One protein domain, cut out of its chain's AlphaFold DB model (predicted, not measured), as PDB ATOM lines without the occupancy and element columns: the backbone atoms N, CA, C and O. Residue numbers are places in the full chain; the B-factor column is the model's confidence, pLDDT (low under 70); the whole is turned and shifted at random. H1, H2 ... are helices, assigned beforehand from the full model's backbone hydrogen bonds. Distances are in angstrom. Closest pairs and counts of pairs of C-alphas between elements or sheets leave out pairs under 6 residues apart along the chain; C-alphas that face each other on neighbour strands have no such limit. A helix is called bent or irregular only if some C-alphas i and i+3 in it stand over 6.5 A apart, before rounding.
ATOM      1  N   ARG A 327     253.419 252.919 463.681       64.31
ATOM      2  CA  ARG A 327     252.871 254.104 463.013       64.31
ATOM      3  C   ARG A 327     253.734 255.336 463.275       64.31
ATOM      4  O   ARG A 327     254.140 255.994 462.320       64.31
ATOM      5  N   ASP A 328     254.042 255.621 464.535       69.62
ATOM      6  CA  ASP A 328     254.856 256.761 464.946       69.62
ATOM      7  C   ASP A 328     256.236 256.689 464.308       69.62
ATOM      8  O   ASP A 328     256.705 257.668 463.738       69.62
ATOM      9  N   THR A 329     256.850 255.507 464.298       67.94
ATOM     10  CA  THR A 329     258.152 255.288 463.661       67.94
ATOM     11  C   THR A 329     258.111 255.583 462.160       67.94
ATOM     12  O   THR A 329     259.022 256.227 461.634       67.94
ATOM     13  N   ILE A 330     257.059 255.153 461.453       65.25
ATOM     14  CA  ILE A 330     256.887 255.443 460.022       65.25
ATOM     15  C   ILE A 330     256.719 256.945 459.801       65.25
ATOM     16  O   ILE A 330     257.395 257.516 458.944       65.25
ATOM     17  N   ILE A 331     255.862 257.596 460.587       77.06
ATOM     18  CA  ILE A 331     255.585 259.029 460.468       77.06
ATOM     19  C   ILE A 331     256.847 259.845 460.761       77.06
ATOM     20  O   ILE A 331     257.235 260.671 459.938       77.06
ATOM     21  N   ILE A 332     257.525 259.580 461.882       79.38
ATOM     22  CA  ILE A 332     258.755 260.267 462.296       79.38
ATOM     23  C   ILE A 332     259.807 260.161 461.199       79.38
ATOM     24  O   ILE A 332     260.304 261.179 460.720       79.38
ATOM     25  N   ASN A 333     260.107 258.940 460.746       72.50
ATOM     26  CA  ASN A 333     261.111 258.731 459.707       72.50
ATOM     27  C   ASN A 333     260.735 259.433 458.402       72.50
ATOM     28  O   ASN A 333     261.602 259.985 457.729       72.50
ATOM     29  N   THR A 334     259.453 259.439 458.042       73.88
ATOM     30  CA  THR A 334     258.998 260.066 456.800       73.88
ATOM     31  C   THR A 334     259.058 261.594 456.871       73.88
ATOM     32  O   THR A 334     259.492 262.229 455.914       73.88
ATOM     33  N   ILE A 335     258.701 262.195 458.010       83.31
ATOM     34  CA  ILE A 335     258.827 263.642 458.234       83.31
ATOM     35  C   ILE A 335     260.298 264.054 458.207       83.31
ATOM     36  O   ILE A 335     260.656 264.967 457.468       83.31
ATOM     37  N   LEU A 336     261.167 263.347 458.937       81.19
ATOM     38  CA  LEU A 336     262.596 263.660 458.986       81.19
ATOM     39  C   LEU A 336     263.261 263.601 457.604       81.19
ATOM     40  O   LEU A 336     264.116 264.428 457.320       81.19
ATOM     41  N   ARG A 337     262.859 262.665 456.734       72.94
ATOM     42  CA  ARG A 337     263.341 262.580 455.339       72.94
ATOM     43  C   ARG A 337     262.941 263.768 454.483       72.94
ATOM     44  O   ARG A 337     263.717 264.238 453.661       72.94
ATOM     45  N   LYS A 338     261.706 264.230 454.657       78.12
ATOM     46  CA  LYS A 338     261.180 265.374 453.913       78.12
ATOM     47  C   LYS A 338     261.851 266.676 454.330       78.12
ATOM     48  O   LYS A 338     261.910 267.599 453.519       78.12
ATOM     49  N   THR A 339     262.331 266.760 455.569       84.06
ATOM     50  CA  THR A 339     262.984 267.954 456.102       84.06
ATOM     51  C   THR A 339     264.336 268.188 455.415       84.06
ATOM     52  O   THR A 339     265.252 267.374 455.555       84.06
ATOM     53  N   PRO A 340     264.511 269.311 454.691       76.81
ATOM     54  CA  PRO A 340     265.759 269.609 453.998       76.81
ATOM     55  C   PRO A 340     266.957 269.657 454.952       76.81
ATOM     56  O   PRO A 340     266.884 270.235 456.036       76.81
ATOM     57  N   GLY A 341     268.078 269.069 454.532       72.62
ATOM     58  CA  GLY A 341     269.318 269.061 455.313       72.62
ATOM     59  C   GLY A 341     269.362 268.026 456.443       72.62
ATOM     60  O   GLY A 341     270.342 268.001 457.187       72.62
ATOM     61  N   ILE A 342     268.349 267.161 456.576       77.50
ATOM     62  CA  ILE A 342     268.340 266.045 457.531       77.50
ATOM     63  C   ILE A 342     268.771 264.754 456.831       77.50
ATOM     64  O   ILE A 342     267.967 264.004 456.277       77.50
ATOM     65  N   GLY A 343     270.077 264.495 456.869       63.16
ATOM     66  CA  GLY A 343     270.661 263.259 456.353       63.16
ATOM     67  C   GLY A 343     270.541 262.071 457.323       63.16
ATOM     68  O   GLY A 343     270.119 262.242 458.472       63.16
ATOM     69  N   PRO A 344     270.971 260.869 456.896       56.75
ATOM     70  CA  PRO A 344     270.954 259.651 457.712       56.75
ATOM     71  C   PRO A 344     271.617 259.827 459.082       56.75
ATOM     72  O   PRO A 344     271.029 259.473 460.097       56.75
ATOM     73  N   VAL A 345     272.781 260.484 459.128       64.00
ATOM     74  CA  VAL A 345     273.535 260.735 460.369       64.00
ATOM     75  C   VAL A 345     272.722 261.553 461.376       64.00
ATOM     76  O   VAL A 345     272.663 261.218 462.555       64.00
ATOM     77  N   SER A 346     272.052 262.614 460.919       71.69
ATOM     78  CA  SER A 346     271.207 263.446 461.783       71.69
ATOM     79  C   SER A 346     269.981 262.686 462.292       71.69
ATOM     80  O   SER A 346     269.582 262.883 463.436       71.69
ATOM     81  N   ARG A 347     269.401 261.792 461.480       68.25
ATOM     82  CA  ARG A 347     268.300 260.917 461.917       68.25
ATOM     83  C   ARG A 347     268.765 259.911 462.968       68.25
ATOM     84  O   ARG A 347     268.094 259.750 463.982       68.25
ATOM     85  N   ASN A 348     269.930 259.302 462.773       58.56
ATOM     86  CA  ASN A 348     270.496 258.336 463.716       58.56
ATOM     87  C   ASN A 348     270.821 258.992 465.062       58.56
ATOM     88  O   ASN A 348     270.474 258.454 466.108       58.56
ATOM     89  N   LYS A 349     271.376 260.208 465.039       66.38
ATOM     90  CA  LYS A 349     271.583 261.041 466.232       66.38
ATOM     91  C   LYS A 349     270.297 261.292 467.023       66.38
ATOM     92  O   LYS A 349     270.302 261.208 468.246       66.38
ATOM     93  N   LEU A 350     269.183 261.571 466.341       67.88
ATOM     94  CA  LEU A 350     267.876 261.742 466.985       67.88
ATOM     95  C   LEU A 350     267.370 260.433 467.609       67.88
ATOM     96  O   LEU A 350     266.846 260.446 468.721       67.88
ATOM     97  N   ILE A 351     267.554 259.298 466.931       64.00
ATOM     98  CA  ILE A 351     267.186 257.979 467.467       64.00
ATOM     99  C   ILE A 351     268.018 257.653 468.716       64.00
ATOM    100  O   ILE A 351     267.441 257.280 469.736       64.00
ATOM    101  N   ALA A 352     269.339 257.855 468.667       54.91
ATOM    102  CA  ALA A 352     270.253 257.649 469.794       54.91
ATOM    103  C   ALA A 352     269.931 258.569 470.986       54.91
ATOM    104  O   ALA A 352     269.985 258.148 472.137       54.91
ATOM    105  N   ALA A 353     269.480 259.794 470.703       62.22
ATOM    106  CA  ALA A 353     268.929 260.738 471.676       62.22
ATOM    107  C   ALA A 353     267.569 260.316 472.273       62.22
ATOM    108  O   ALA A 353     266.970 261.053 473.057       62.22
ATOM    109  N   GLY A 354     267.037 259.153 471.890       58.12
ATOM    110  CA  GLY A 354     265.764 258.637 472.378       58.12
ATOM    111  C   GLY A 354     264.539 259.311 471.758       58.12
ATOM    112  O   GLY A 354     263.442 259.170 472.302       58.12
ATOM    113  N   MET A 355     264.673 260.020 470.631       69.44
ATOM    114  CA  MET A 355     263.563 260.668 469.920       69.44
ATOM    115  C   MET A 355     262.805 259.672 469.030       69.44
ATOM    116  O   MET A 355     262.851 259.732 467.799       69.44
ATOM    117  N   ASN A 356     262.106 258.737 469.676       68.00
ATOM    118  CA  ASN A 356     261.447 257.585 469.051       68.00
ATOM    119  C   ASN A 356     259.905 257.615 469.082       68.00
ATOM    120  O   ASN A 356     259.279 256.653 468.644       68.00
ATOM    121  N   SER A 357     259.285 258.687 469.580       73.75
ATOM    122  CA  SER A 357     257.822 258.843 469.616       73.75
ATOM    123  C   SER A 357     257.391 260.241 469.184       73.75
ATOM    124  O   SER A 357     258.141 261.207 469.355       73.75
ATOM    125  N   LEU A 358     256.178 260.362 468.627       76.94
ATOM    126  CA  LEU A 358     255.668 261.647 468.140       76.94
ATOM    127  C   LEU A 358     255.516 262.667 469.271       76.94
ATOM    128  O   LEU A 358     255.855 263.837 469.091       76.94
ATOM    129  N   ASP A 359     255.104 262.214 470.454       79.00
ATOM    130  CA  ASP A 359     254.940 263.068 471.633       79.00
ATOM    131  C   ASP A 359     256.229 263.810 471.998       79.00
ATOM    132  O   ASP A 359     256.198 265.005 472.294       79.00
ATOM    133  N   LYS A 360     257.387 263.144 471.894       80.56
ATOM    134  CA  LYS A 360     258.688 263.769 472.168       80.56
ATOM    135  C   LYS A 360     258.977 264.908 471.193       80.56
ATOM    136  O   LYS A 360     259.418 265.971 471.619       80.56
ATOM    137  N   TYR A 361     258.670 264.732 469.907       85.25
ATOM    138  CA  TYR A 361     258.817 265.797 468.908       85.25
ATOM    139  C   TYR A 361     257.793 266.925 469.079       85.25
ATOM    140  O   TYR A 361     258.081 268.064 468.724       85.25
ATOM    141  N   PHE A 362     256.610 266.641 469.634       85.19
ATOM    142  CA  PHE A 362     255.594 267.662 469.906       85.19
ATOM    143  C   PHE A 362     255.875 268.498 471.156       85.19
ATOM    144  O   PHE A 362     255.329 269.600 471.266       85.19
ATOM    145  N   MET A 363     256.682 267.984 472.088       81.62
ATOM    146  CA  MET A 363     257.048 268.672 473.329       81.62
ATOM    147  C   MET A 363     258.426 269.343 473.266       81.62
ATOM    148  O   MET A 363     258.621 270.362 473.922       81.62
ATOM    149  N   ALA A 364     259.372 268.794 472.499       84.75
ATOM    150  CA  ALA A 364     260.741 269.300 472.442       84.75
ATOM    151  C   ALA A 364     260.842 270.663 471.739       84.75
ATOM    152  O   ALA A 364     260.239 270.893 470.687       84.75
ATOM    153  N   THR A 365     261.668 271.558 472.286       88.31
ATOM    154  CA  THR A 365     262.059 272.788 471.586       88.31
ATOM    155  C   THR A 365     263.262 272.542 470.676       88.31
ATOM    156  O   THR A 365     264.006 271.574 470.837       88.31
ATOM    157  N   SER A 366     263.509 273.449 469.727       89.06
ATOM    158  CA  SER A 366     264.678 273.349 468.842       89.06
ATOM    159  C   SER A 366     266.002 273.369 469.614       89.06
ATOM    160  O   SER A 366     266.950 272.698 469.216       89.06
ATOM    161  N   ARG A 367     266.061 274.088 470.743       86.88
ATOM    162  CA  ARG A 367     267.235 274.107 471.625       86.88
ATOM    163  C   ARG A 367     267.429 272.758 472.322       86.88
ATOM    164  O   ARG A 367     268.559 272.285 472.388       86.88
ATOM    165  N   ASP A 368     266.348 272.134 472.784       85.81
ATOM    166  CA  ASP A 368     266.409 270.818 473.433       85.81
ATOM    167  C   ASP A 368     266.850 269.742 472.435       85.81
ATOM    168  O   ASP A 368     267.741 268.949 472.728       85.81
ATOM    169  N   LEU A 369     266.299 269.757 471.214       83.12
ATOM    170  CA  LEU A 369     266.690 268.815 470.162       83.12
ATOM    171  C   LEU A 369     268.175 268.929 469.808       83.12
ATOM    172  O   LEU A 369     268.853 267.906 469.708       83.12
ATOM    173  N   ALA A 370     268.688 270.149 469.629       85.25
ATOM    174  CA  ALA A 370     270.101 270.371 469.331       85.25
ATOM    175  C   ALA A 370     271.004 269.878 470.475       85.25
ATOM    176  O   ALA A 370     271.995 269.193 470.222       85.25
ATOM    177  N   ALA A 371     270.622 270.158 471.725       78.12
ATOM    178  CA  ALA A 371     271.385 269.771 472.907       78.12
ATOM    179  C   ALA A 371     271.432 268.251 473.129       78.12
ATOM    180  O   ALA A 371     272.489 267.722 473.457       78.12
ATOM    181  N   VAL A 372     270.309 267.549 472.943       73.19
ATOM    182  CA  VAL A 372     270.210 266.110 473.247       73.19
ATOM    183  C   VAL A 372     270.739 265.241 472.102       73.19
ATOM    184  O   VAL A 372     271.274 264.167 472.352       73.19
ATOM    185  N   SER A 373     270.630 265.691 470.845       72.81
ATOM    186  CA  SER A 373     271.046 264.890 469.678       72.81
ATOM    187  C   SER A 373     272.354 265.333 469.017       72.81
ATOM    188  O   SER A 373     272.880 264.621 468.165       72.81
ATOM    189  N   GLY A 374     272.910 266.498 469.364       73.69
ATOM    190  CA  GLY A 374     274.149 266.988 468.746       73.69
ATOM    191  C   GLY A 374     274.003 267.296 467.247       73.69
ATOM    192  O   GLY A 374     274.954 267.125 466.470       73.69
ATOM    193  N   ILE A 375     272.797 267.688 466.823       82.88
ATOM    194  CA  ILE A 375     272.502 268.238 465.491       82.88
ATOM    195  C   ILE A 375     272.606 269.766 465.512       82.88
ATOM    196  O   ILE A 375     272.586 270.392 466.567       82.88
ATOM    197  N   THR A 376     272.698 270.387 464.337       89.12
ATOM    198  CA  THR A 376     272.817 271.851 464.255       89.12
ATOM    199  C   THR A 376     271.505 272.562 464.610       89.12
ATOM    200  O   THR A 376     270.413 272.058 464.337       89.12
ATOM    201  N   ASP A 377     271.593 273.797 465.113       87.88
ATOM    202  CA  ASP A 377     270.418 274.634 465.417       87.88
ATOM    203  C   ASP A 377     269.516 274.889 464.199       87.88
ATOM    204  O   ASP A 377     268.313 275.122 464.336       87.88
ATOM    205  N   GLY A 378     270.094 274.898 462.992       89.25
ATOM    206  CA  GLY A 378     269.335 275.009 461.745       89.25
ATOM    207  C   GLY A 378     268.479 273.768 461.493       89.25
ATOM    208  O   GLY A 378     267.283 273.890 461.233       89.25
ATOM    209  N   GLN A 379     269.073 272.584 461.651       87.69
ATOM    210  CA  GLN A 379     268.388 271.298 461.512       87.69
ATOM    211  C   GLN A 379     267.294 271.126 462.570       87.69
ATOM    212  O   GLN A 379     266.168 270.772 462.233       87.69
ATOM    213  N   ALA A 380     267.592 271.442 463.832       89.00
ATOM    214  CA  ALA A 380     266.625 271.334 464.922       89.00
ATOM    215  C   ALA A 380     265.393 272.230 464.709       89.00
ATOM    216  O   ALA A 380     264.265 271.794 464.929       89.00
ATOM    217  N   ARG A 381     265.582 273.467 464.218       91.62
ATOM    218  CA  ARG A 381     264.468 274.362 463.858       91.62
ATOM    219  C   ARG A 381     263.611 273.799 462.728       91.62
ATOM    220  O   ARG A 381     262.392 273.783 462.865       91.62
ATOM    221  N   ALA A 382     264.239 273.308 461.660       90.75
ATOM    222  CA  ALA A 382     263.525 272.719 460.529       90.75
ATOM    223  C   ALA A 382     262.713 271.476 460.945       90.75
ATOM    224  O   ALA A 382     261.583 271.293 460.500       90.75
ATOM    225  N   ILE A 383     263.258 270.654 461.849       90.12
ATOM    226  CA  ILE A 383     262.555 269.500 462.421       90.12
ATOM    227  C   ILE A 383     261.335 269.952 463.229       90.12
ATOM    228  O   ILE A 383     260.230 269.480 462.963       90.12
ATOM    229  N   CYS A 384     261.502 270.879 464.180       91.31
ATOM    230  CA  CYS A 384     260.381 271.391 464.976       91.31
ATOM    231  C   CYS A 384     259.274 271.985 464.095       91.31
ATOM    232  O   CYS A 384     258.095 271.752 464.352       91.31
ATOM    233  N   GLU A 385     259.641 272.726 463.047       92.19
ATOM    234  CA  GLU A 385     258.680 273.282 462.096       92.19
ATOM    235  C   GLU A 385     257.907 272.176 461.364       92.19
ATOM    236  O   GLU A 385     256.676 272.205 461.338       92.19
ATOM    237  N   ALA A 386     258.602 271.162 460.843       89.06
ATOM    238  CA  ALA A 386     257.981 270.053 460.120       89.06
ATOM    239  C   ALA A 386     257.005 269.245 461.000       89.06
ATOM    240  O   ALA A 386     255.876 268.966 460.586       89.06
ATOM    241  N   PHE A 387     257.390 268.919 462.239       90.88
ATOM    242  CA  PHE A 387     256.495 268.238 463.186       90.88
ATOM    243  C   PHE A 387     255.356 269.145 463.678       90.88
ATOM    244  O   PHE A 387     254.248 268.662 463.920       90.88
ATOM    245  N   GLY A 388     255.583 270.458 463.774       87.81
ATOM    246  CA  GLY A 388     254.545 271.442 464.077       87.81
ATOM    247  C   GLY A 388     253.472 271.517 462.987       87.81
ATOM    248  O   GLY A 388     252.280 271.447 463.293       87.81
ATOM    249  N   GLN A 389     253.882 271.583 461.718       88.25
ATOM    250  CA  GLN A 389     252.980 271.530 460.561       88.25
ATOM    251  C   GLN A 389     252.191 270.214 460.534       88.25
ATOM    252  O   GLN A 389     250.974 270.215 460.335       88.25
ATOM    253  N   TYR A 390     252.863 269.092 460.813       87.00
ATOM    254  CA  TYR A 390     252.212 267.790 460.912       87.00
ATOM    255  C   TYR A 390     251.122 267.766 461.995       87.00
ATOM    256  O   TYR A 390     249.977 267.405 461.719       87.00
ATOM    257  N   ARG A 391     251.437 268.240 463.207       85.56
ATOM    258  CA  ARG A 391     250.483 268.323 464.323       85.56
ATOM    259  C   ARG A 391     249.247 269.150 463.965       85.56
ATOM    260  O   ARG A 391     248.128 268.710 464.216       85.56
ATOM    261  N   GLN A 392     249.440 270.312 463.338       83.12
ATOM    262  CA  GLN A 392     248.336 271.175 462.902       83.12
ATOM    263  C   GLN A 392     247.409 270.469 461.902       83.12
ATOM    264  O   GLN A 392     246.191 270.615 461.991       83.12
ATOM    265  N   SER A 393     247.966 269.656 460.997       77.75
ATOM    266  CA  SER A 393     247.180 268.909 460.007       77.75
ATOM    267  C   SER A 393     246.277 267.826 460.622       77.75
ATOM    268  O   SER A 393     245.216 267.532 460.073       77.75
ATOM    269  N   ILE A 394     246.653 267.270 461.780       75.06
ATOM    270  CA  ILE A 394     245.884 266.231 462.486       75.06
ATOM    271  C   ILE A 394     244.836 266.842 463.422       75.06
ATOM    272  O   ILE A 394     243.739 266.302 463.563       75.06
ATOM    273  N   SER A 395     245.158 267.963 464.076       66.19
ATOM    274  CA  SER A 395     244.284 268.601 465.070       66.19
ATOM    275  C   SER A 395     243.029 269.258 464.482       66.19
ATOM    276  O   SER A 395     242.150 269.643 465.243       66.19
ATOM    277  N   ALA A 396     242.906 269.361 463.156       59.00
ATOM    278  CA  ALA A 396     241.758 269.978 462.488       59.00
ATOM    279  C   ALA A 396     240.461 269.131 462.498       59.00
ATOM    280  O   ALA A 396     239.429 269.608 462.032       59.00
ATOM    281  N   GLY A 397     240.485 267.890 463.002       56.03
ATOM    282  CA  GLY A 397     239.300 267.032 463.127       56.03
ATOM    283  C   GLY A 397     239.020 266.644 464.578       56.03
ATOM    284  O   GLY A 397     239.779 265.864 465.154       56.03
ATOM    285  N   GLU A 398     237.929 267.158 465.152       56.19
ATOM    286  CA  GLU A 398     237.521 266.868 466.539       56.19
ATOM    287  C   GLU A 398     237.002 265.421 466.705       56.19
ATOM    288  O   GLU A 398     237.294 264.779 467.714       56.19
ATOM    289  N   ASP A 399     236.366 264.854 465.670       70.31
ATOM    290  CA  ASP A 399     235.797 263.495 465.681       70.31
ATOM    291  C   ASP A 399     236.621 262.463 464.891       70.31
ATOM    292  O   ASP A 399     237.168 262.732 463.817       70.31
ATOM    293  N   ALA A 400     236.651 261.215 465.376       67.25
ATOM    294  CA  ALA A 400     237.397 260.118 464.749       67.25
ATOM    295  C   ALA A 400     236.942 259.799 463.311       67.25
ATOM    296  O   ALA A 400     237.790 259.567 462.450       67.25
ATOM    297  N   ALA A 401     235.634 259.835 463.036       70.44
ATOM    298  CA  ALA A 401     235.088 259.591 461.698       70.44
ATOM    299  C   ALA A 401     235.520 260.680 460.698       70.44
ATOM    300  O   ALA A 401     236.001 260.373 459.608       70.44
ATOM    301  N   THR A 402     235.452 261.947 461.113       76.81
ATOM    302  CA  THR A 402     235.880 263.104 460.314       76.81
ATOM    303  C   THR A 402     237.383 263.062 460.021       76.81
ATOM    304  O   THR A 402     237.804 263.382 458.909       76.81
ATOM    305  N   ARG A 403     238.204 262.587 460.972       74.50
ATOM    306  CA  ARG A 403     239.647 262.372 460.754       74.50
ATOM    307  C   ARG A 403     239.930 261.298 459.704       74.50
ATOM    308  O   ARG A 403     240.754 261.535 458.823       74.50
ATOM    309  N   ILE A 404     239.244 260.152 459.761       80.00
ATOM    310  CA  ILE A 404     239.411 259.068 458.775       80.00
ATOM    311  C   ILE A 404     238.985 259.545 457.384       80.00
ATOM    312  O   ILE A 404     239.727 259.375 456.419       80.00
ATOM    313  N   GLN A 405     237.838 260.218 457.273       81.31
ATOM    314  CA  GLN A 405     237.356 260.751 455.998       81.31
ATOM    315  C   GLN A 405     238.294 261.829 455.425       81.31
ATOM    316  O   GLN A 405     238.573 261.845 454.221       81.31
ATOM    317  N   GLY A 406     238.844 262.698 456.280       83.12
ATOM    318  CA  GLY A 406     239.859 263.680 455.897       83.12
ATOM    319  C   GLY A 406     241.165 263.033 455.420       83.12
ATOM    320  O   GLY A 406     241.734 263.459 454.413       83.12
ATOM    321  N   ALA A 407     241.621 261.973 456.092       84.62
ATOM    322  CA  ALA A 407     242.782 261.185 455.677       84.62
ATOM    323  C   ALA A 407     242.543 260.478 454.331       84.62
ATOM    324  O   ALA A 407     243.377 260.597 453.438       84.62
ATOM    325  N   LEU A 408     241.383 259.845 454.123       86.94
ATOM    326  CA  LEU A 408     241.019 259.229 452.839       86.94
ATOM    327  C   LEU A 408     240.934 260.254 451.698       86.94
ATOM    328  O   LEU A 408     241.387 259.980 450.588       86.94
ATOM    329  N   THR A 409     240.422 261.458 451.964       88.75
ATOM    330  CA  THR A 409     240.369 262.546 450.969       88.75
ATOM    331  C   THR A 409     241.772 263.016 450.576       88.75
ATOM    332  O   THR A 409     242.062 263.179 449.386       88.75
ATOM    333  N   ARG A 410     242.672 263.189 451.556       90.25
ATOM    334  CA  ARG A 410     244.089 263.492 451.299       90.25
ATOM    335  C   ARG A 410     244.778 262.359 450.539       90.25
ATOM    336  O   ARG A 410     245.494 262.637 449.580       90.25
ATOM    337  N   LEU A 411     244.520 261.104 450.913       91.25
ATOM    338  CA  LEU A 411     245.067 259.932 450.230       91.25
ATOM    339  C   LEU A 411     244.645 259.918 448.759       91.25
ATOM    340  O   LEU A 411     245.494 259.803 447.886       91.25
ATOM    341  N   PHE A 412     243.355 260.111 448.471       92.12
ATOM    342  CA  PHE A 412     242.843 260.158 447.100       92.12
ATOM    343  C   PHE A 412     243.514 261.259 446.267       92.12
ATOM    344  O   PHE A 412     243.921 261.018 445.127       92.12
ATOM    345  N   LYS A 413     243.673 262.459 446.843       93.81
ATOM    346  CA  LYS A 413     244.380 263.571 446.196       93.81
ATOM    347  C   LYS A 413     245.819 263.183 445.841       93.81
ATOM    348  O   LYS A 413     246.195 263.302 444.677       93.81
ATOM    349  N   HIS A 414     246.588 262.676 446.802       92.88
ATOM    350  CA  HIS A 414     247.989 262.321 446.567       92.88
ATOM    351  C   HIS A 414     248.156 261.104 445.652       92.88
ATOM    352  O   HIS A 414     249.091 261.071 444.863       92.88
ATOM    353  N   VAL A 415     247.236 260.134 445.663       92.62
ATOM    354  CA  VAL A 415     247.245 259.026 444.690       92.62
ATOM    355  C   VAL A 415     247.016 259.545 443.267       92.62
ATOM    356  O   VAL A 415     247.667 259.084 442.329       92.62
ATOM    357  N   LYS A 416     246.133 260.536 443.083       93.81
ATOM    358  CA  LYS A 416     245.929 261.186 441.780       93.81
ATOM    359  C   LYS A 416     247.175 261.950 441.316       93.81
ATOM    360  O   LYS A 416     247.528 261.858 440.142       93.81
ATOM    361  N   GLU A 417     247.829 262.678 442.218       94.12
ATOM    362  CA  GLU A 417     249.096 263.375 441.944       94.12
ATOM    363  C   GLU A 417     250.202 262.379 441.576       94.12
ATOM    364  O   GLU A 417     250.825 262.524 440.526       94.12
ATOM    365  N   LEU A 418     250.350 261.298 442.350       90.62
ATOM    366  CA  LEU A 418     251.342 260.250 442.110       90.62
ATOM    367  C   LEU A 418     251.175 259.606 440.729       90.62
ATOM    368  O   LEU A 418     252.163 259.358 440.042       90.62
ATOM    369  N   LYS A 419     249.932 259.351 440.300       91.94
ATOM    370  CA  LYS A 419     249.636 258.836 438.955       91.94
ATOM    371  C   LYS A 419     250.097 259.794 437.863       91.94
ATOM    372  O   LYS A 419     250.747 259.364 436.916       91.94
ATOM    373  N   ALA A 420     249.777 261.080 437.998       93.25
ATOM    374  CA  ALA A 420     250.183 262.089 437.025       93.25
ATOM    375  C   ALA A 420     251.714 262.224 436.954       93.25
ATOM    376  O   ALA A 420     252.277 262.279 435.864       93.25
ATOM    377  N   GLU A 421     252.391 262.217 438.102       88.31
ATOM    378  CA  GLU A 421     253.855 262.272 438.198       88.31
ATOM    379  C   GLU A 421     254.522 261.012 437.635       88.31
ATOM    380  O   GLU A 421     255.552 261.102 436.968       88.31
ATOM    381  N   HIS A 422     253.938 259.830 437.853       88.56
ATOM    382  CA  HIS A 422     254.450 258.577 437.302       88.56
ATOM    383  C   HIS A 422     254.293 258.502 435.775       88.56
ATOM    384  O   HIS A 422     255.235 258.103 435.089       88.56
ATOM    385  N   GLU A 423     253.165 258.952 435.221       88.69
ATOM    386  CA  GLU A 423     253.002 259.062 433.766       88.69
ATOM    387  C   GLU A 423     253.947 260.110 433.165       88.69
ATOM    388  O   GLU A 423     254.612 259.844 432.162       88.69
ATOM    389  N   ALA A 424     254.108 261.265 433.821       88.25
ATOM    390  CA  ALA A 424     255.081 262.275 433.410       88.25
ATOM    391  C   ALA A 424     256.522 261.734 433.442       88.25
ATOM    392  O   ALA A 424     257.309 262.036 432.544       88.25
ATOM    393  N   TYR A 425     256.862 260.899 434.432       83.81
ATOM    394  CA  TYR A 425     258.147 260.200 434.485       83.81
ATOM    395  C   TYR A 425     258.327 259.291 433.270       83.81
ATOM    396  O   TYR A 425     259.344 259.390 432.592       83.81
ATOM    397  N   LYS A 426     257.339 258.445 432.951       84.44
ATOM    398  CA  LYS A 426     257.390 257.545 431.787       84.44
ATOM    399  C   LYS A 426     257.551 258.315 430.478       84.44
ATOM    400  O   LYS A 426     258.381 257.954 429.643       84.44
ATOM    401  N   ASP A 427     256.815 259.411 430.319       87.31
ATOM    402  CA  ASP A 427     256.935 260.299 429.163       87.31
ATOM    403  C   ASP A 427     258.303 260.976 429.072       87.31
ATOM    404  O   ASP A 427     258.877 261.066 427.984       87.31
ATOM    405  N   LEU A 428     258.861 261.437 430.194       85.31
ATOM    406  CA  LEU A 428     260.212 261.987 430.221       85.31
ATOM    407  C   LEU A 428     261.259 260.916 429.944       85.31
ATOM    408  O   LEU A 428     262.175 261.190 429.181       85.31
ATOM    409  N   THR A 429     261.109 259.698 430.458       82.50
ATOM    410  CA  THR A 429     262.006 258.577 430.148       82.50
ATOM    411  C   THR A 429     262.013 258.288 428.648       82.50
ATOM    412  O   THR A 429     263.091 258.205 428.058       82.50
ATOM    413  N   ARG A 430     260.845 258.275 427.984       86.75
ATOM    414  CA  ARG A 430     260.754 258.200 426.510       86.75
ATOM    415  C   ARG A 430     261.516 259.332 425.820       86.75
ATOM    416  O   ARG A 430     262.221 259.107 424.840       86.75
ATOM    417  N   ARG A 431     261.375 260.568 426.306       85.75
ATOM    418  CA  ARG A 431     262.058 261.737 425.726       85.75
ATOM    419  C   ARG A 431     263.567 261.703 425.964       85.75
ATOM    420  O   ARG A 431     264.306 262.003 425.036       85.75
ATOM    421  N   VAL A 432     264.021 261.285 427.145       84.75
ATOM    422  CA  VAL A 432     265.443 261.142 427.500       84.75
ATOM    423  C   VAL A 432     266.137 260.135 426.588       84.75
ATOM    424  O   VAL A 432     267.252 260.399 426.149       84.75
ATOM    425  N   LEU A 433     265.464 259.038 426.214       83.81
ATOM    426  CA  LEU A 433     266.000 258.087 425.230       83.81
ATOM    427  C   LEU A 433     266.334 258.743 423.882       83.81
ATOM    428  O   LEU A 433     267.240 258.282 423.193       83.81
ATOM    429  N   ARG A 434     265.622 259.813 423.511       83.44
ATOM    430  CA  ARG A 434     265.837 260.578 422.271       83.44
ATOM    431  C   ARG A 434     266.695 261.828 422.479       83.44
ATOM    432  O   ARG A 434     267.200 262.390 421.512       83.44
ATOM    433  N   SER A 435     266.802 262.318 423.711       84.62
ATOM    434  CA  SER A 435     267.440 263.590 424.060       84.62
ATOM    435  C   SER A 435     268.012 263.519 425.483       84.62
ATOM    436  O   SER A 435     267.315 263.870 426.439       84.62
ATOM    437  N   PRO A 436     269.278 263.084 425.641       81.81
ATOM    438  CA  PRO A 436     269.910 262.882 426.949       81.81
ATOM    439  C   PRO A 436     269.958 264.135 427.838       81.81
ATOM    440  O   PRO A 436     269.951 264.027 429.057       81.81
ATOM    441  N   GLU A 437     269.931 265.331 427.246       82.88
ATOM    442  CA  GLU A 437     269.921 266.624 427.954       82.88
ATOM    443  C   GLU A 437     268.735 266.787 428.925       82.88
ATOM    444  O   GLU A 437     268.793 267.580 429.861       82.88
ATOM    445  N   LEU A 438     267.659 266.014 428.737       82.00
ATOM    446  CA  LEU A 438     266.469 266.036 429.593       82.00
ATOM    447  C   LEU A 438     266.604 265.174 430.861       82.00
ATOM    448  O   LEU A 438     265.645 265.067 431.625       82.00
ATOM    449  N   GLU A 439     267.761 264.549 431.096       74.31
ATOM    450  CA  GLU A 439     267.986 263.664 432.243       74.31
ATOM    451  C   GLU A 439     267.791 264.375 433.593       74.31
ATOM    452  O   GLU A 439     267.203 263.792 434.506       74.31
ATOM    453  N   GLY A 440     268.167 265.657 433.693       70.69
ATOM    454  CA  GLY A 440     267.896 266.482 434.877       70.69
ATOM    455  C   GLY A 440     266.399 266.581 435.189       70.69
ATOM    456  O   GLY A 440     265.973 266.245 436.290       70.69
ATOM    457  N   ASN A 441     265.581 266.896 434.180       80.12
ATOM    458  CA  ASN A 441     264.124 266.992 434.334       80.12
ATOM    459  C   ASN A 441     263.492 265.648 434.742       80.12
ATOM    460  O   ASN A 441     262.527 265.614 435.507       80.12
ATOM    461  N   ARG A 442     264.022 264.522 434.237       80.94
ATOM    462  CA  ARG A 442     263.577 263.178 434.649       80.94
ATOM    463  C   ARG A 442     263.889 262.932 436.126       80.94
ATOM    464  O   ARG A 442     263.043 262.392 436.840       80.94
ATOM    465  N   ASN A 443     265.075 263.331 436.584       72.56
ATOM    466  CA  ASN A 443     265.468 263.207 437.985       72.56
ATOM    467  C   ASN A 443     264.594 264.087 438.893       72.56
ATOM    468  O   ASN A 443     264.155 263.614 439.939       72.56
ATOM    469  N   ASP A 444     264.245 265.301 438.466       75.00
ATOM    470  CA  ASP A 444     263.344 266.183 439.220       75.00
ATOM    471  C   ASP A 444     261.957 265.556 439.414       75.00
ATOM    472  O   ASP A 444     261.448 265.490 440.536       75.00
ATOM    473  N   ILE A 445     261.367 265.008 438.345       78.06
ATOM    474  CA  ILE A 445     260.083 264.297 438.435       78.06
ATOM    475  C   ILE A 445     260.199 263.029 439.287       78.06
ATOM    476  O   ILE A 445     259.270 262.705 440.028       78.06
ATOM    477  N   ARG A 446     261.334 262.322 439.250       75.50
ATOM    478  CA  ARG A 446     261.582 261.173 440.133       75.50
ATOM    479  C   ARG A 446     261.556 261.588 441.606       75.50
ATOM    480  O   ARG A 446     260.906 260.922 442.413       75.50
ATOM    481  N   VAL A 447     262.221 262.693 441.949       76.88
ATOM    482  CA  VAL A 447     262.231 263.251 443.310       76.88
ATOM    483  C   VAL A 447     260.827 263.686 443.722       76.88
ATOM    484  O   VAL A 447     260.400 263.402 444.842       76.88
ATOM    485  N   GLN A 448     260.080 264.327 442.824       77.62
ATOM    486  CA  GLN A 448     258.702 264.734 443.083       77.62
ATOM    487  C   GLN A 448     257.795 263.525 443.367       77.62
ATOM    488  O   GLN A 448     257.158 263.474 444.418       77.62
ATOM    489  N   ARG A 449     257.850 262.500 442.507       81.88
ATOM    490  CA  ARG A 449     257.134 261.224 442.667       81.88
ATOM    491  C   ARG A 449     257.419 260.578 444.024       81.88
ATOM    492  O   ARG A 449     256.517 260.054 444.680       81.88
ATOM    493  N   GLN A 450     258.672 260.636 444.471       78.50
ATOM    494  CA  GLN A 450     259.082 260.098 445.765       78.50
ATOM    495  C   GLN A 450     258.542 260.920 446.946       78.50
ATOM    496  O   GLN A 450     258.101 260.340 447.941       78.50
ATOM    497  N   ARG A 451     258.510 262.254 446.837       80.31
ATOM    498  CA  ARG A 451     257.907 263.131 447.855       80.31
ATOM    499  C   ARG A 451     256.415 262.859 448.027       80.31
ATOM    500  O   ARG A 451     255.957 262.742 449.160       80.31
ATOM    501  N   THR A 452     255.682 262.686 446.932       84.12
ATOM    502  CA  THR A 452     254.256 262.330 446.971       84.12
ATOM    503  C   THR A 452     254.042 260.965 447.629       84.12
ATOM    504  O   THR A 452     253.146 260.797 448.456       84.12
ATOM    505  N   MET A 453     254.917 259.996 447.344       83.69
ATOM    506  CA  MET A 453     254.882 258.685 447.998       83.69
ATOM    507  C   MET A 453     255.111 258.772 449.516       83.69
ATOM    508  O   MET A 453     254.487 258.039 450.283       83.69
ATOM    509  N   TRP A 454     255.977 259.677 449.976       81.88
ATOM    510  CA  TRP A 454     256.173 259.921 451.405       81.88
ATOM    511  C   TRP A 454     254.907 260.457 452.085       81.88
ATOM    512  O   TRP A 454     254.549 259.970 453.156       81.88
ATOM    513  N   GLU A 455     254.173 261.379 451.456       86.50
ATOM    514  CA  GLU A 455     252.877 261.831 451.994       86.50
ATOM    515  C   GLU A 455     251.873 260.682 452.101       86.50
ATOM    516  O   GLU A 455     251.193 260.528 453.117       86.50
ATOM    517  N   ILE A 456     251.825 259.827 451.079       86.81
ATOM    518  CA  ILE A 456     250.974 258.635 451.075       86.81
ATOM    519  C   ILE A 456     251.340 257.706 452.238       86.81
ATOM    520  O   ILE A 456     250.443 257.244 452.937       86.81
ATOM    521  N   ASN A 457     252.627 257.470 452.506       81.06
ATOM    522  CA  ASN A 457     253.059 256.619 453.620       81.06
ATOM    523  C   ASN A 457     252.637 257.170 454.989       81.06
ATOM    524  O   ASN A 457     252.217 256.392 455.846       81.06
ATOM    525  N   ILE A 458     252.709 258.492 455.189       84.50
ATOM    526  CA  ILE A 458     252.215 259.140 456.414       84.50
ATOM    527  C   ILE A 458     250.714 258.885 456.562       84.50
ATOM    528  O   ILE A 458     250.266 258.434 457.613       84.50
ATOM    529  N   ILE A 459     249.938 259.106 455.499       86.19
ATOM    530  CA  ILE A 459     248.480 258.935 455.536       86.19
ATOM    531  C   ILE A 459     248.092 257.464 455.744       86.19
ATOM    532  O   ILE A 459     247.161 257.167 456.489       86.19
ATOM    533  N   LEU A 460     248.816 256.519 455.142       79.69
ATOM    534  CA  LEU A 460     248.593 255.092 455.372       79.69
ATOM    535  C   LEU A 460     248.924 254.686 456.808       79.69
ATOM    536  O   LEU A 460     248.179 253.904 457.394       79.69
ATOM    537  N   ALA A 461     249.984 255.238 457.403       76.88
ATOM    538  CA  ALA A 461     250.273 255.037 458.821       76.88
ATOM    539  C   ALA A 461     249.173 255.647 459.712       76.88
ATOM    540  O   ALA A 461     248.780 255.040 460.707       76.88
ATOM    541  N   GLU A 462     248.609 256.800 459.336       81.38
ATOM    542  CA  GLU A 462     247.470 257.406 460.038       81.38
ATOM    543  C   GLU A 462     246.201 256.548 459.993       81.38
ATOM    544  O   GLU A 462     245.488 256.471 460.999       81.38
ATOM    545  N   LEU A 463     245.953 255.906 458.849       80.38
ATOM    546  CA  LEU A 463     244.864 254.958 458.599       80.38
ATOM    547  C   LEU A 463     245.160 253.540 459.108       80.38
ATOM    548  O   LEU A 463     244.357 252.636 458.891       80.38
ATOM    549  N   ASP A 464     246.300 253.337 459.772       72.44
ATOM    550  CA  ASP A 464     246.707 252.052 460.343       72.44
ATOM    551  C   ASP A 464     246.945 250.933 459.297       72.44
ATOM    552  O   ASP A 464     246.941 249.734 459.589       72.44
ATOM    553  N   ALA A 465     247.211 251.329 458.051       72.12
ATOM    554  CA  ALA A 465     247.502 250.466 456.908       72.12
ATOM    555  C   ALA A 465     249.010 250.153 456.783       72.12
ATOM    556  O   ALA A 465     249.593 250.199 455.700       72.12
ATOM    557  N   ILE A 466     249.656 249.811 457.902       69.31
ATOM    558  CA  ILE A 466     251.119 249.645 458.018       69.31
ATOM    559  C   ILE A 466     251.665 248.557 457.080       69.31
ATOM    560  O   ILE A 466     252.671 248.763 456.404       69.31
ATOM    561  N   ARG A 467     250.959 247.425 456.971       68.62
ATOM    562  CA  ARG A 467     251.353 246.310 456.088       68.62
ATOM    563  C   ARG A 467     251.482 246.739 454.628       68.62
ATOM    564  O   ARG A 467     252.384 246.298 453.930       68.62
ATOM    565  N   LEU A 468     250.608 247.641 454.183       70.50
ATOM    566  CA  LEU A 468     250.627 248.141 452.813       70.50
ATOM    567  C   LEU A 468     251.891 248.976 452.539       70.50
ATOM    568  O   LEU A 468     252.480 248.875 451.465       70.50
ATOM    569  N   VAL A 469     252.351 249.747 453.532       66.56
ATOM    570  CA  VAL A 469     253.603 250.521 453.455       66.56
ATOM    571  C   VAL A 469     254.827 249.603 453.369       66.56
ATOM    572  O   VAL A 469     255.771 249.901 452.636       66.56
ATOM    573  N   GLU A 470     254.834 248.485 454.096       64.81
ATOM    574  CA  GLU A 470     255.909 247.484 454.029       64.81
ATOM    575  C   GLU A 470     255.949 246.780 452.671       64.81
ATOM    576  O   GLU A 470     257.016 246.653 452.064       64.81
ATOM    577  N   ASP A 471     254.780 246.388 452.169       64.81
ATOM    578  CA  ASP A 471     254.616 245.716 450.884       64.81
ATOM    579  C   ASP A 471     255.106 246.579 449.716       64.81
ATOM    580  O   ASP A 471     255.800 246.085 448.822       64.81
ATOM    581  N   PHE A 472     254.818 247.886 449.734       70.00
ATOM    582  CA  PHE A 472     255.236 248.797 448.667       70.00
ATOM    583  C   PHE A 472     256.736 248.822 448.434       70.00
ATOM    584  O   PHE A 472     257.153 248.964 447.285       70.00
ATOM    585  N   ARG A 473     257.552 248.616 449.471       61.25
ATOM    586  CA  ARG A 473     259.018 248.609 449.352       61.25
ATOM    587  C   ARG A 473     259.492 247.633 448.272       61.25
ATOM    588  O   ARG A 473     260.403 247.946 447.517       61.25
ATOM    589  N   LYS A 474     258.797 246.501 448.135       60.62
ATOM    590  CA  LYS A 474     259.144 245.386 447.239       60.62
ATOM    591  C   LYS A 474     258.495 245.459 445.859       60.62
ATOM    592  O   LYS A 474     258.711 244.576 445.034       60.62
ATOM    593  N   MET A 475     257.675 246.478 445.614       65.00
ATOM    594  CA  MET A 475     256.863 246.597 444.405       65.00
ATOM    595  C   MET A 475     257.382 247.697 443.484       65.00
ATOM    596  O   MET A 475     257.804 248.754 443.956       65.00
ATOM    597  N   VAL A 476     257.252 247.479 442.175       70.44
ATOM    598  CA  VAL A 476     257.375 248.525 441.147       70.44
ATOM    599  C   VAL A 476     256.256 249.563 441.270       70.44
ATOM    600  O   VAL A 476     255.178 249.264 441.793       70.44
ATOM    601  N   PHE A 477     256.484 250.786 440.780       74.94
ATOM    602  CA  PHE A 477     255.540 251.901 440.948       74.94
ATOM    603  C   PHE A 477     254.147 251.624 440.382       74.94
ATOM    604  O   PHE A 477     253.166 251.910 441.065       74.94
ATOM    605  N   ASP A 478     254.046 251.006 439.205       75.44
ATOM    606  CA  ASP A 478     252.753 250.629 438.618       75.44
ATOM    607  C   ASP A 478     251.930 249.748 439.565       75.44
ATOM    608  O   ASP A 478     250.744 249.978 439.804       75.44
ATOM    609  N   ARG A 479     252.590 248.769 440.189       77.06
ATOM    610  CA  ARG A 479     251.960 247.849 441.134       77.06
ATOM    611  C   ARG A 479     251.604 248.534 442.452       77.06
ATOM    612  O   ARG A 479     250.557 248.231 443.021       77.06
ATOM    613  N   ARG A 480     252.424 249.483 442.924       82.19
ATOM    614  CA  ARG A 480     252.092 250.330 444.088       82.19
ATOM    615  C   ARG A 480     250.822 251.136 443.823       82.19
ATOM    616  O   ARG A 480     249.913 251.115 444.645       82.19
ATOM    617  N   ILE A 481     250.736 251.789 442.663       86.75
ATOM    618  CA  ILE A 481     249.563 252.569 442.245       86.75
ATOM    619  C   ILE A 481     248.320 251.674 442.177       86.75
ATOM    620  O   ILE A 481     247.289 252.026 442.747       86.75
ATOM    621  N   GLN A 482     248.425 250.494 441.560       86.50
ATOM    622  CA  GLN A 482     247.319 249.537 441.500       86.50
ATOM    623  C   GLN A 482     246.839 249.131 442.903       86.50
ATOM    624  O   GLN A 482     245.642 249.149 443.187       86.50
ATOM    625  N   ARG A 483     247.762 248.789 443.807       85.94
ATOM    626  CA  ARG A 483     247.426 248.420 445.189       85.94
ATOM    627  C   ARG A 483     246.809 249.574 445.981       85.94
ATOM    628  O   ARG A 483     245.920 249.331 446.793       85.94
ATOM    629  N   LEU A 484     247.243 250.813 445.743       89.25
ATOM    630  CA  LEU A 484     246.627 252.013 446.321       89.25
ATOM    631  C   LEU A 484     245.184 252.193 445.840       89.25
ATOM    632  O   LEU A 484     244.315 252.514 446.648       89.25
ATOM    633  N   ASP A 485     244.912 251.945 444.558       89.75
ATOM    634  CA  ASP A 485     243.552 251.984 444.014       89.75
ATOM    635  C   ASP A 485     242.659 250.895 444.613       89.75
ATOM    636  O   ASP A 485     241.533 251.181 445.019       89.75
ATOM    637  N   GLU A 486     243.157 249.658 444.707       90.31
ATOM    638  CA  GLU A 486     242.454 248.544 445.357       90.31
ATOM    639  C   GLU A 486     242.115 248.885 446.815       90.31
ATOM    640  O   GLU A 486     240.982 248.683 447.263       90.31
ATOM    641  N   PHE A 487     243.080 249.456 447.543       88.81
ATOM    642  CA  PHE A 487     242.891 249.903 448.918       88.81
ATOM    643  C   PHE A 487     241.819 250.996 449.014       88.81
ATOM    644  O   PHE A 487     240.855 250.833 449.763       88.81
ATOM    645  N   LEU A 488     241.916 252.059 448.205       88.56
ATOM    646  CA  LEU A 488     240.938 253.151 448.181       88.56
ATOM    647  C   LEU A 488     239.525 252.667 447.842       88.56
ATOM    648  O   LEU A 488     238.568 253.107 448.472       88.56
ATOM    649  N   GLN A 489     239.375 251.740 446.893       87.38
ATOM    650  CA  GLN A 489     238.075 251.140 446.573       87.38
ATOM    651  C   GLN A 489     237.513 250.323 447.743       87.38
ATOM    652  O   GLN A 489     236.306 250.345 447.986       87.38
ATOM    653  N   SER A 490     238.373 249.596 448.460       86.38
ATOM    654  CA  SER A 490     237.964 248.797 449.616       86.38
ATOM    655  C   SER A 490     237.527 249.663 450.800       86.38
ATOM    656  O   SER A 490     236.513 249.359 451.424       86.38
ATOM    657  N   GLU A 491     238.234 250.763 451.068       80.12
ATOM    658  CA  GLU A 491     237.907 251.698 452.147       80.12
ATOM    659  C   GLU A 491     236.700 252.569 451.789       80.12
ATOM    660  O   GLU A 491     235.832 252.788 452.632       80.12
ATOM    661  N   ALA A 492     236.559 252.976 450.522       74.75
ATOM    662  CA  ALA A 492     235.374 253.695 450.060       74.75
ATOM    663  C   ALA A 492     234.086 252.902 450.329       74.75
ATOM    664  O   ALA A 492     233.127 253.490 450.794       74.75
ATOM    665  N   ARG A 493     234.078 251.575 450.135       73.31
ATOM    666  CA  ARG A 493     232.912 250.710 450.426       73.31
ATOM    667  C   ARG A 493     232.600 250.523 451.914       73.31
ATOM    668  O   ARG A 493     231.547 249.994 452.248       73.31
ATOM    669  N   LYS A 494     233.555 250.810 452.801       72.44
ATOM    670  CA  LYS A 494     233.368 250.667 454.255       72.44
ATOM    671  C   LYS A 494     232.784 251.931 454.876       72.44
ATOM    672  O   LYS A 494     232.110 251.839 455.898       72.44
ATOM    673  N   TYR A 495     233.081 253.085 454.283       62.50
ATOM    674  CA  TYR A 495     232.740 254.400 454.825       62.50
ATOM    675  C   TYR A 495     231.717 255.176 453.977       62.50
ATOM    676  O   TYR A 495     231.216 256.198 454.446       62.50
ATOM    677  N   PHE A 496     231.388 254.685 452.779       52.19
ATOM    678  CA  PHE A 496     230.299 255.129 451.902       52.19
ATOM    679  C   PHE A 496     229.497 253.913 451.437       52.19
ATOM    680  O   PHE A 496     228.280 254.089 451.202       52.19
TER     681      PHE A 496
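AT A GLANCE: This is residues 327 to 496 of the 496 residues of an uncharacterized protein of Acidobacteria bacterium (UniProt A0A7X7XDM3). Two lobes stand side by side: a long helical hairpin of H6 and H7, with H9 packed along H6 and short H8 packed on residues 457 to 461 of H7, and a smaller lobe in which H3 and H4 pack on H5 and H2 packs on H4. H1 sits between the lobes, packed on H7 and, more slightly, on H5. The printed part has 170 residues with nine named helices, H1 to H9 in order, and no named strand; the class is all helix. It is compact, with a radius of gyration of the C-alphas of 18.0 A, and spans 51 by 47 by 26 A, only just flat.

HOW THE PARTS SIT: Start at H1, residues 327 to 338. With residues 335 to 336 alone it touches H5, residues 377 to 395, at a steep tilt of 51 degrees; the closest C-alphas are those of Ile 335 and Ala 386, 6.7 A apart. H2, residues 344 to 352, touches H4, residues 366 to 373, about perpendicular at 83 degrees, closest at C-alphas 349 and 373, 5.2 A. H3, residues 358 to 363, touches H5 at C-alphas 361 and 387, 6.6 A apart, and H4 touches H5 at C-alphas 366 and 380, 4.8 A apart. Next find the hairpin of H6, residues 400 to 434, and H7, residues 436 to 462: a shallow tilt of 16 degrees, opposite ways, with C-alphas 432 and 438 closest at 5.4 A. H7 touches H1 with residues 451 to 462 alone, closest at C-alphas 461 and 327, 5.0 A. H8, residues 466 to 472, makes a hairpin with H7, closest at C-alphas 469 and 457, 6.1 A. H9, residues 477 to 495, touches H6 at a shallow tilt of 21 degrees, opposite ways, closest at C-alphas 481 and 419, 7.1 A; H7 and H9 are near each other. H5 and H7 are apart. Each O i to N i+4 pair is within hydrogen-bond range in H1, H2, H3, H4, H5 and H8; in H6 30 of 31 are, in H7 21 of 23 and in H9 14 of 15.

IN THESE COORDINATES: Find C-alpha 327 at (252.871, 254.104, 463.013), where H1 begins its 16.7 A. H5 is 26.8 A long. H6 runs 51.1 A from C-alpha 400 at (237.397, 260.118, 464.749), and H7 returns over 40.4 A; H7 is irregular, with C-alphas 437 and 440 7.2 A apart. H9, 26.8 A, ends at C-alpha 495 at (232.740, 254.400, 454.825).

THE WHOLE: The C-alphas farthest apart are those of Glu 398 and Arg 434, 52.9 A. The printed part has no cut, its links between named helices are tight, and residue 496 is the chain's last. Mean pLDDT of the printed part is 79.0; look for values under 70 at 32 residues, among them 347 to 356 and 395 to 398.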